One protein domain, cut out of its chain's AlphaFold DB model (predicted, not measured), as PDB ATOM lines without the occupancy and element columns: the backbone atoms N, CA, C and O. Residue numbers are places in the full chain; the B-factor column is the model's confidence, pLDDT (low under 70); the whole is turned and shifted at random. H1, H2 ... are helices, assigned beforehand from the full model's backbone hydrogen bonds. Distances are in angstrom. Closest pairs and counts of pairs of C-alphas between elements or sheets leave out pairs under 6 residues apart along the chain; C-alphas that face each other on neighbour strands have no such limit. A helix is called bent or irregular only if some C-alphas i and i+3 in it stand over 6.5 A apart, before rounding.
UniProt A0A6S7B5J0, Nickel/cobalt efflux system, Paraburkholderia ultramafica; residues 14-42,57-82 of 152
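AT A GLANCE: This is residues 14 to 42 and 57 to 82 of the 152 residues of the protein "Nickel/cobalt efflux system" of Paraburkholderia ultramafica (UniProt A0A6S7B5J0). Two long helices, H1 and H2, run side by side in opposite directions as a loose, open pair, somewhat nearer to each other toward the cut that separates them. Away from the cut, residues 14 to 28 of H1 stand free, and so do residues 68 to 81 of H2 together with residue 82 after it. The printed part has 55 residues, with H1 before H2 along the chain and no named strand; the class is all helix. The whole is loose, with a radius of gyration of the C-alphas of 14.0 A, and the C-alphas span 46 by 22 by 10 A, a rod in outline.

HOW THE PARTS SIT: The longest helix is H1, residues 14 to 41. H2, residues 57 to 81, is near it: the closest C-alphas of the two helices are 8.5 A apart, and 8 pairs are within 10 A. Along H1 the y coordinate of the C-alphas goes from 7.854 at Gln 14 to 45.054 at Arg 41; along H2 it goes from 43.389 at Ser 57 to 11.232 at Ala 81. Residues 14 to 28, which belong to H1, stand free, and so do residues 68 to 82, of which 68 to 81 belong to H2. In H1 and H2 every O i to N i+4 pair is within hydrogen-bond range.

IN THESE COORDINATES: H1 has 28 residues and measures 40.0 A from first to last C-alpha, from C-alpha 14 at (-50.506, 7.854, -47.808) to C-alpha 41 at (-35.894, 45.054, -46.807). H2 has 25 residues and measures 35.5 A, ending at C-alpha 81 at (-60.798, 11.232, -53.480). Neither helix is bent.

THE WHOLE: The two C-alphas farthest apart are those of Gly 42 and Ser 82, at 46.8 A. The link from H1 to H2 runs across the cut: residues 43 to 56 are not printed, and C-alphas 42 and 57 are 18.5 A apart. The mean pLDDT of the printed part is 73.9; residue 14, residues 39 to 42 and residues 73 to 82 are under 70.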
ATOM      1  N   GLN A  14     -49.743   6.617 -48.037       63.34
ATOM      2  CA  GLN A  14     -50.506   7.854 -47.808       63.34
ATOM      3  C   GLN A  14     -50.042   8.590 -46.550       63.34
ATOM      4  O   GLN A  14     -49.925   9.813 -46.575       63.34
ATOM      5  N   ALA A  15     -49.712   7.866 -45.479       72.94
ATOM      6  CA  ALA A  15     -49.181   8.469 -44.257       72.94
ATOM      7  C   ALA A  15     -47.803   9.117 -44.489       72.94
ATOM      8  O   ALA A  15     -47.567  10.245 -44.056       72.94
ATOM      9  N   ILE A  16     -46.917   8.449 -45.236       78.31
ATOM     10  CA  ILE A  16     -45.602   9.001 -45.603       78.31
ATOM     11  C   ILE A  16     -45.765  10.225 -46.508       78.31
ATOM     12  O   ILE A  16     -45.152  11.258 -46.251       78.31
ATOM     13  N   LEU A  17     -46.626  10.145 -47.529       76.31
ATOM     14  CA  LEU A  17     -46.931  11.282 -48.401       76.31
ATOM     15  C   LEU A  17     -47.517  12.459 -47.611       76.31
ATOM     16  O   LEU A  17     -47.202  13.605 -47.917       76.31
ATOM     17  N   LEU A  18     -48.317  12.200 -46.572       77.69
ATOM     18  CA  LEU A  18     -48.838  13.240 -45.688       77.69
ATOM     19  C   LEU A  18     -47.723  13.897 -44.863       77.69
ATOM     20  O   LEU A  18     -47.690  15.124 -44.777       77.69
ATOM     21  N   GLY A  19     -46.803  13.102 -44.307       76.44
ATOM     22  CA  GLY A  19     -45.648  13.596 -43.554       76.44
ATOM     23  C   GLY A  19     -44.687  14.420 -44.414       76.44
ATOM     24  O   GLY A  19     -44.337  15.537 -44.042       76.44
ATOM     25  N   VAL A  20     -44.332  13.920 -45.603       82.00
ATOM     26  CA  VAL A  20     -43.478  14.626 -46.576       82.00
ATOM     27  C   VAL A  20     -44.162  15.894 -47.084       82.00
ATOM     28  O   VAL A  20     -43.536  16.949 -47.167       82.00
ATOM     29  N   ALA A  21     -45.466  15.833 -47.369       79.06
ATOM     30  CA  ALA A  21     -46.219  17.024 -47.731       79.06
ATOM     31  C   ALA A  21     -46.178  18.055 -46.599       79.06
ATOM     32  O   ALA A  21     -45.959  19.226 -46.881       79.06
ATOM     33  N   ALA A  22     -46.348  17.649 -45.337       79.94
ATOM     34  CA  ALA A  22     -46.347  18.550 -44.187       79.94
ATOM     35  C   ALA A  22     -44.985  19.228 -43.945       79.94
ATOM     36  O   ALA A  22     -44.949  20.423 -43.657       79.94
ATOM     37  N   THR A  23     -43.867  18.515 -44.106       86.12
ATOM     38  CA  THR A  23     -42.527  19.103 -43.936       86.12
ATOM     39  C   THR A  23     -42.171  20.059 -45.074       86.12
ATOM     40  O   THR A  23     -41.715  21.169 -44.807       86.12
ATOM     41  N   ILE A  24     -42.459  19.690 -46.330       84.38
ATOM     42  CA  ILE A  24     -42.260  20.568 -47.500       84.38
ATOM     43  C   ILE A  24     -43.137  21.819 -47.383       84.38
ATOM     44  O   ILE A  24     -42.671  22.927 -47.628       84.38
ATOM     45  N   SER A  25     -44.385  21.647 -46.946       79.56
ATOM     46  CA  SER A  25     -45.334  22.731 -46.669       79.56
ATOM     47  C   SER A  25     -44.791  23.733 -45.660       79.56
ATOM     48  O   SER A  25     -44.867  24.943 -45.868       79.56
ATOM     49  N   HIS A  26     -44.238  23.217 -44.566       79.75
ATOM     50  CA  HIS A  26     -43.719  24.043 -43.492       79.75
ATOM     51  C   HIS A  26     -42.453  24.790 -43.927       79.75
ATOM     52  O   HIS A  26     -42.358  25.999 -43.729       79.75
ATOM     53  N   ALA A  27     -41.530  24.101 -44.605       84.50
ATOM     54  CA  ALA A  27     -40.329  24.716 -45.158       84.50
ATOM     55  C   ALA A  27     -40.671  25.798 -46.196       84.50
ATOM     56  O   ALA A  27     -40.148  26.905 -46.112       84.50
ATOM     57  N   ALA A  28     -41.580  25.522 -47.135       80.56
ATOM     58  CA  ALA A  28     -41.993  26.481 -48.159       80.56
ATOM     59  C   ALA A  28     -42.616  27.751 -47.557       80.56
ATOM     60  O   ALA A  28     -42.339  28.848 -48.037       80.56
ATOM     61  N   LEU A  29     -43.405  27.620 -46.484       82.44
ATOM     62  CA  LEU A  29     -43.990  28.767 -45.788       82.44
ATOM     63  C   LEU A  29     -42.912  29.633 -45.118       82.44
ATOM     64  O   LEU A  29     -42.943  30.854 -45.246       82.44
ATOM     65  N   VAL A  30     -41.929  29.005 -44.460       83.62
ATOM     66  CA  VAL A  30     -40.784  29.710 -43.861       83.62
ATOM     67  C   VAL A  30     -39.963  30.424 -44.937       83.62
ATOM     68  O   VAL A  30     -39.649  31.600 -44.773       83.62
ATOM     69  N   TRP A  31     -39.675  29.762 -46.061       84.81
ATOM     70  CA  TRP A  31     -38.992  30.382 -47.200       84.81
ATOM     71  C   TRP A  31     -39.779  31.565 -47.768       84.81
ATOM     72  O   TRP A  31     -39.186  32.602 -48.035       84.81
ATOM     73  N   LEU A  32     -41.100  31.453 -47.913       79.69
ATOM     74  CA  LEU A  32     -41.946  32.526 -48.439       79.69
ATOM     75  C   LEU A  32     -41.983  33.743 -47.505       79.69
ATOM     76  O   LEU A  32     -41.884  34.870 -47.980       79.69
ATOM     77  N   ILE A  33     -42.061  33.532 -46.188       79.69
ATOM     78  CA  ILE A  33     -41.972  34.612 -45.193       79.69
ATOM     79  C   ILE A  33     -40.578  35.247 -45.214       79.69
ATOM     80  O   ILE A  33     -40.461  36.469 -45.168       79.69
ATOM     81  N   LEU A  34     -39.519  34.439 -45.314       81.00
ATOM     82  CA  LEU A  34     -38.139  34.924 -45.324       81.00
ATOM     83  C   LEU A  34     -37.816  35.714 -46.605       81.00
ATOM     84  O   LEU A  34     -37.264  36.808 -46.516       81.00
ATOM     85  N   LEU A  35     -38.206  35.216 -47.786       78.69
ATOM     86  CA  LEU A  35     -38.085  35.937 -49.063       78.69
ATOM     87  C   LEU A  35     -38.975  37.180 -49.085       78.69
ATOM     88  O   LEU A  35     -38.521  38.240 -49.508       78.69
ATOM     89  N   GLY A  36     -40.212  37.068 -48.598       76.31
ATOM     90  CA  GLY A  36     -41.128  38.197 -48.462       76.31
ATOM     91  C   GLY A  36     -40.539  39.295 -47.575       76.31
ATOM     92  O   GLY A  36     -40.539  40.461 -47.958       76.31
ATOM     93  N   GLY A  37     -39.938  38.925 -46.443       71.38
ATOM     94  CA  GLY A  37     -39.251  39.855 -45.548       71.38
ATOM     95  C   GLY A  37     -38.003  40.496 -46.166       71.38
ATOM     96  O   GLY A  37     -37.760  41.683 -45.961       71.38
ATOM     97  N   GLN A  38     -37.232  39.749 -46.962       72.00
ATOM     98  CA  GLN A  38     -36.055  40.281 -47.661       72.00
ATOM     99  C   GLN A  38     -36.430  41.220 -48.815       72.00
ATOM    100  O   GLN A  38     -35.762  42.235 -49.004       72.00
ATOM    101  N   TYR A  39     -37.515  40.943 -49.542       64.75
ATOM    102  CA  TYR A  39     -38.034  41.838 -50.582       64.75
ATOM    103  C   TYR A  39     -38.503  43.171 -49.985       64.75
ATOM    104  O   TYR A  39     -38.211  44.236 -50.524       64.75
ATOM    105  N   VAL A  40     -39.131  43.116 -48.807       63.50
ATOM    106  CA  VAL A  40     -39.516  44.307 -48.037       63.50
ATOM    107  C   VAL A  40     -38.291  45.067 -47.509       63.50
ATOM    108  O   VAL A  40     -38.369  46.277 -47.345       63.50
ATOM    109  N   ARG A  41     -37.140  44.412 -47.278       58.75
ATOM    110  CA  ARG A  41     -35.894  45.054 -46.807       58.75
ATOM    111  C   ARG A  41     -35.172  45.882 -47.883       58.75
ATOM    112  O   ARG A  41     -34.453  46.818 -47.546       58.75
ATOM    113  N   GLY A  42     -35.377  45.583 -49.165       60.72
ATOM    114  CA  GLY A  42     -34.756  46.327 -50.269       60.72
ATOM    115  C   GLY A  42     -35.294  47.751 -50.465       60.72
ATOM    116  O   GLY A  42     -34.616  48.569 -51.076       60.72
ATOM    117  N   SER A  57     -49.708  43.977 -42.170       75.38
ATOM    118  CA  SER A  57     -51.048  43.389 -42.018       75.38
ATOM    119  C   SER A  57     -51.590  42.817 -43.330       75.38
ATOM    120  O   SER A  57     -52.190  41.740 -43.316       75.38
ATOM    121  N   ALA A  58     -51.315  43.458 -44.471       76.81
ATOM    122  CA  ALA A  58     -51.632  42.913 -45.789       76.81
ATOM    123  C   ALA A  58     -50.928  41.566 -46.030       76.81
ATOM    124  O   ALA A  58     -51.561  40.617 -46.491       76.81
ATOM    125  N   ALA A  59     -49.654  41.437 -45.643       78.75
ATOM    126  CA  ALA A  59     -48.922  40.175 -45.744       78.75
ATOM    127  C   ALA A  59     -49.538  39.071 -44.864       78.75
ATOM    128  O   ALA A  59     -49.711  37.940 -45.326       78.75
ATOM    129  N   VAL A  60     -49.930  39.397 -43.627       80.25
ATOM    130  CA  VAL A  60     -50.619  38.454 -42.725       80.25
ATOM    131  C   VAL A  60     -51.968  38.019 -43.306       80.25
ATOM    132  O   VAL A  60     -52.260  36.824 -43.332       80.25
ATOM    133  N   MET A  61     -52.766  38.954 -43.831       83.44
ATOM    134  CA  MET A  61     -54.050  38.655 -44.476       83.44
ATOM    135  C   MET A  61     -53.885  37.730 -45.686       83.44
ATOM    136  O   MET A  61     -54.609  36.741 -45.798       83.44
ATOM    137  N   VAL A  62     -52.907  37.999 -46.557       81.12
ATOM    138  CA  VAL A  62     -52.598  37.137 -47.711       81.12
ATOM    139  C   VAL A  62     -52.161  35.744 -47.246       81.12
ATOM    140  O   VAL A  62     -52.633  34.745 -47.787       81.12
ATOM    141  N   GLY A  63     -51.335  35.653 -46.198       81.00
ATOM    142  CA  GLY A  63     -50.932  34.380 -45.598       81.00
ATOM    143  C   GLY A  63     -52.115  33.566 -45.059       81.00
ATOM    144  O   GLY A  63     -52.236  32.378 -45.361       81.00
ATOM    145  N   VAL A  64     -53.028  34.202 -44.315       79.94
ATOM    146  CA  VAL A  64     -54.240  33.555 -43.776       79.94
ATOM    147  C   VAL A  64     -55.205  33.154 -44.893       79.94
ATOM    148  O   VAL A  64     -55.741  32.046 -44.864       79.94
ATOM    149  N   ALA A  65     -55.398  34.002 -45.905       80.88
ATOM    150  CA  ALA A  65     -56.245  33.697 -47.055       80.88
ATOM    151  C   ALA A  65     -55.727  32.469 -47.819       80.88
ATOM    152  O   ALA A  65     -56.483  31.525 -48.063       80.88
ATOM    153  N   LEU A  66     -54.425  32.430 -48.119       79.94
ATOM    154  CA  LEU A  66     -53.780  31.273 -48.741       79.94
ATOM    155  C   LEU A  66     -53.890  30.021 -47.861       79.94
ATOM    156  O   LEU A  66     -54.154  28.935 -48.377       79.94
ATOM    157  N   TRP A  67     -53.763  30.159 -46.537       80.69
ATOM    158  CA  TRP A  67     -53.917  29.046 -45.599       80.69
ATOM    159  C   TRP A  67     -55.340  28.471 -45.587       80.69
ATOM    160  O   TRP A  67     -55.499  27.252 -45.665       80.69
ATOM    161  N   ILE A  68     -56.378  29.313 -45.543       80.75
ATOM    162  CA  ILE A  68     -57.782  28.870 -45.573       80.75
ATOM    163  C   ILE A  68     -58.110  28.209 -46.912       80.75
ATOM    164  O   ILE A  68     -58.743  27.150 -46.926       80.75
ATOM    165  N   ILE A  69     -57.652  28.785 -48.030       78.56
ATOM    166  CA  ILE A  69     -57.830  28.201 -49.364       78.56
ATOM    167  C   ILE A  69     -57.160  26.833 -49.399       78.56
ATOM    168  O   ILE A  69     -57.821  25.829 -49.644       78.56
ATOM    169  N   TRP A  70     -55.883  26.743 -49.053       76.69
ATOM    170  CA  TRP A  70     -55.175  25.472 -49.076       76.69
ATOM    171  C   TRP A  70     -55.795  24.417 -48.155       76.69
ATOM    172  O   TRP A  70     -55.987  23.268 -48.565       76.69
ATOM    173  N   ARG A  71     -56.181  24.798 -46.934       77.12
ATOM    174  CA  ARG A  71     -56.889  23.921 -45.996       77.12
ATOM    175  C   ARG A  71     -58.206  23.418 -46.591       77.12
ATOM    176  O   ARG A  71     -58.482  22.224 -46.514       77.12
ATOM    177  N   THR A  72     -58.983  24.298 -47.218       73.38
ATOM    178  CA  THR A  72     -60.259  23.952 -47.864       73.38
ATOM    179  C   THR A  72     -60.043  23.011 -49.043       73.38
ATOM    180  O   THR A  72     -60.785  22.049 -49.204       73.38
ATOM    181  N   TRP A  73     -59.002  23.228 -49.847       69.81
ATOM    182  CA  TRP A  73     -58.653  22.340 -50.956       69.81
ATOM    183  C   TRP A  73     -58.177  20.979 -50.455       69.81
ATOM    184  O   TRP A  73     -58.576  19.966 -51.008       69.81
ATOM    185  N   ARG A  74     -57.417  20.915 -49.357       67.31
ATOM    186  CA  ARG A  74     -57.058  19.639 -48.712       67.31
ATOM    187  C   ARG A  74     -58.301  18.901 -48.211       67.31
ATOM    188  O   ARG A  74     -58.409  17.701 -48.431       67.31
ATOM    189  N   GLN A  75     -59.257  19.605 -47.608       63.66
ATOM    190  CA  GLN A  75     -60.524  19.017 -47.158       63.66
ATOM    191  C   GLN A  75     -61.403  18.554 -48.332       63.66
ATOM    192  O   GLN A  75     -61.956  17.457 -48.288       63.66
ATOM    193  N   ARG A  76     -61.479  19.337 -49.416       58.66
ATOM    194  CA  ARG A  76     -62.218  18.981 -50.637       58.66
ATOM    195  C   ARG A  76     -61.552  17.857 -51.421       58.66
ATOM    196  O   ARG A  76     -62.255  16.973 -51.878       58.66
ATOM    197  N   CYS A  77     -60.228  17.827 -51.553       56.72
ATOM    198  CA  CYS A  77     -59.523  16.726 -52.211       56.72
ATOM    199  C   CYS A  77     -59.696  15.410 -51.445       56.72
ATOM    200  O   CYS A  77     -59.812  14.375 -52.086       56.72
ATOM    201  N   VAL A  78     -59.777  15.431 -50.109       54.31
ATOM    202  CA  VAL A  78     -60.137  14.235 -49.324       54.31
ATOM    203  C   VAL A  78     -61.585  13.808 -49.603       54.31
ATOM    204  O   VAL A  78     -61.833  12.619 -49.777       54.31
ATOM    205  N   ALA A  79     -62.521  14.756 -49.720       52.50
ATOM    206  CA  ALA A  79     -63.917  14.471 -50.071       52.50
ATOM    207  C   ALA A  79     -64.101  13.983 -51.527       52.50
ATOM    208  O   ALA A  79     -64.933  13.127 -51.791       52.50
ATOM    209  N   ILE A  80     -63.305  14.485 -52.474       52.59
ATOM    210  CA  ILE A  80     -63.359  14.093 -53.893       52.59
ATOM    211  C   ILE A  80     -62.627  12.761 -54.119       52.59
ATOM    212  O   ILE A  80     -63.103  11.928 -54.885       52.59
ATOM    213  N   ALA A  81     -61.515  12.510 -53.418       51.81
ATOM    214  CA  ALA A  81     -60.798  11.232 -53.480       51.81
ATOM    215  C   ALA A  81     -61.570  10.072 -52.827       51.81
ATOM    216  O   ALA A  81     -61.296   8.917 -53.133       51.81
ATOM    217  N   SER A  82     -62.539  10.367 -51.955       51.78
ATOM    218  CA  SER A  82     -63.478   9.381 -51.398       51.78
ATOM    219  C   SER A  82     -64.782   9.254 -52.202       51.78
ATOM    220  O   SER A  82     -65.632   8.445 -51.847       51.78
TER     221      SER A  82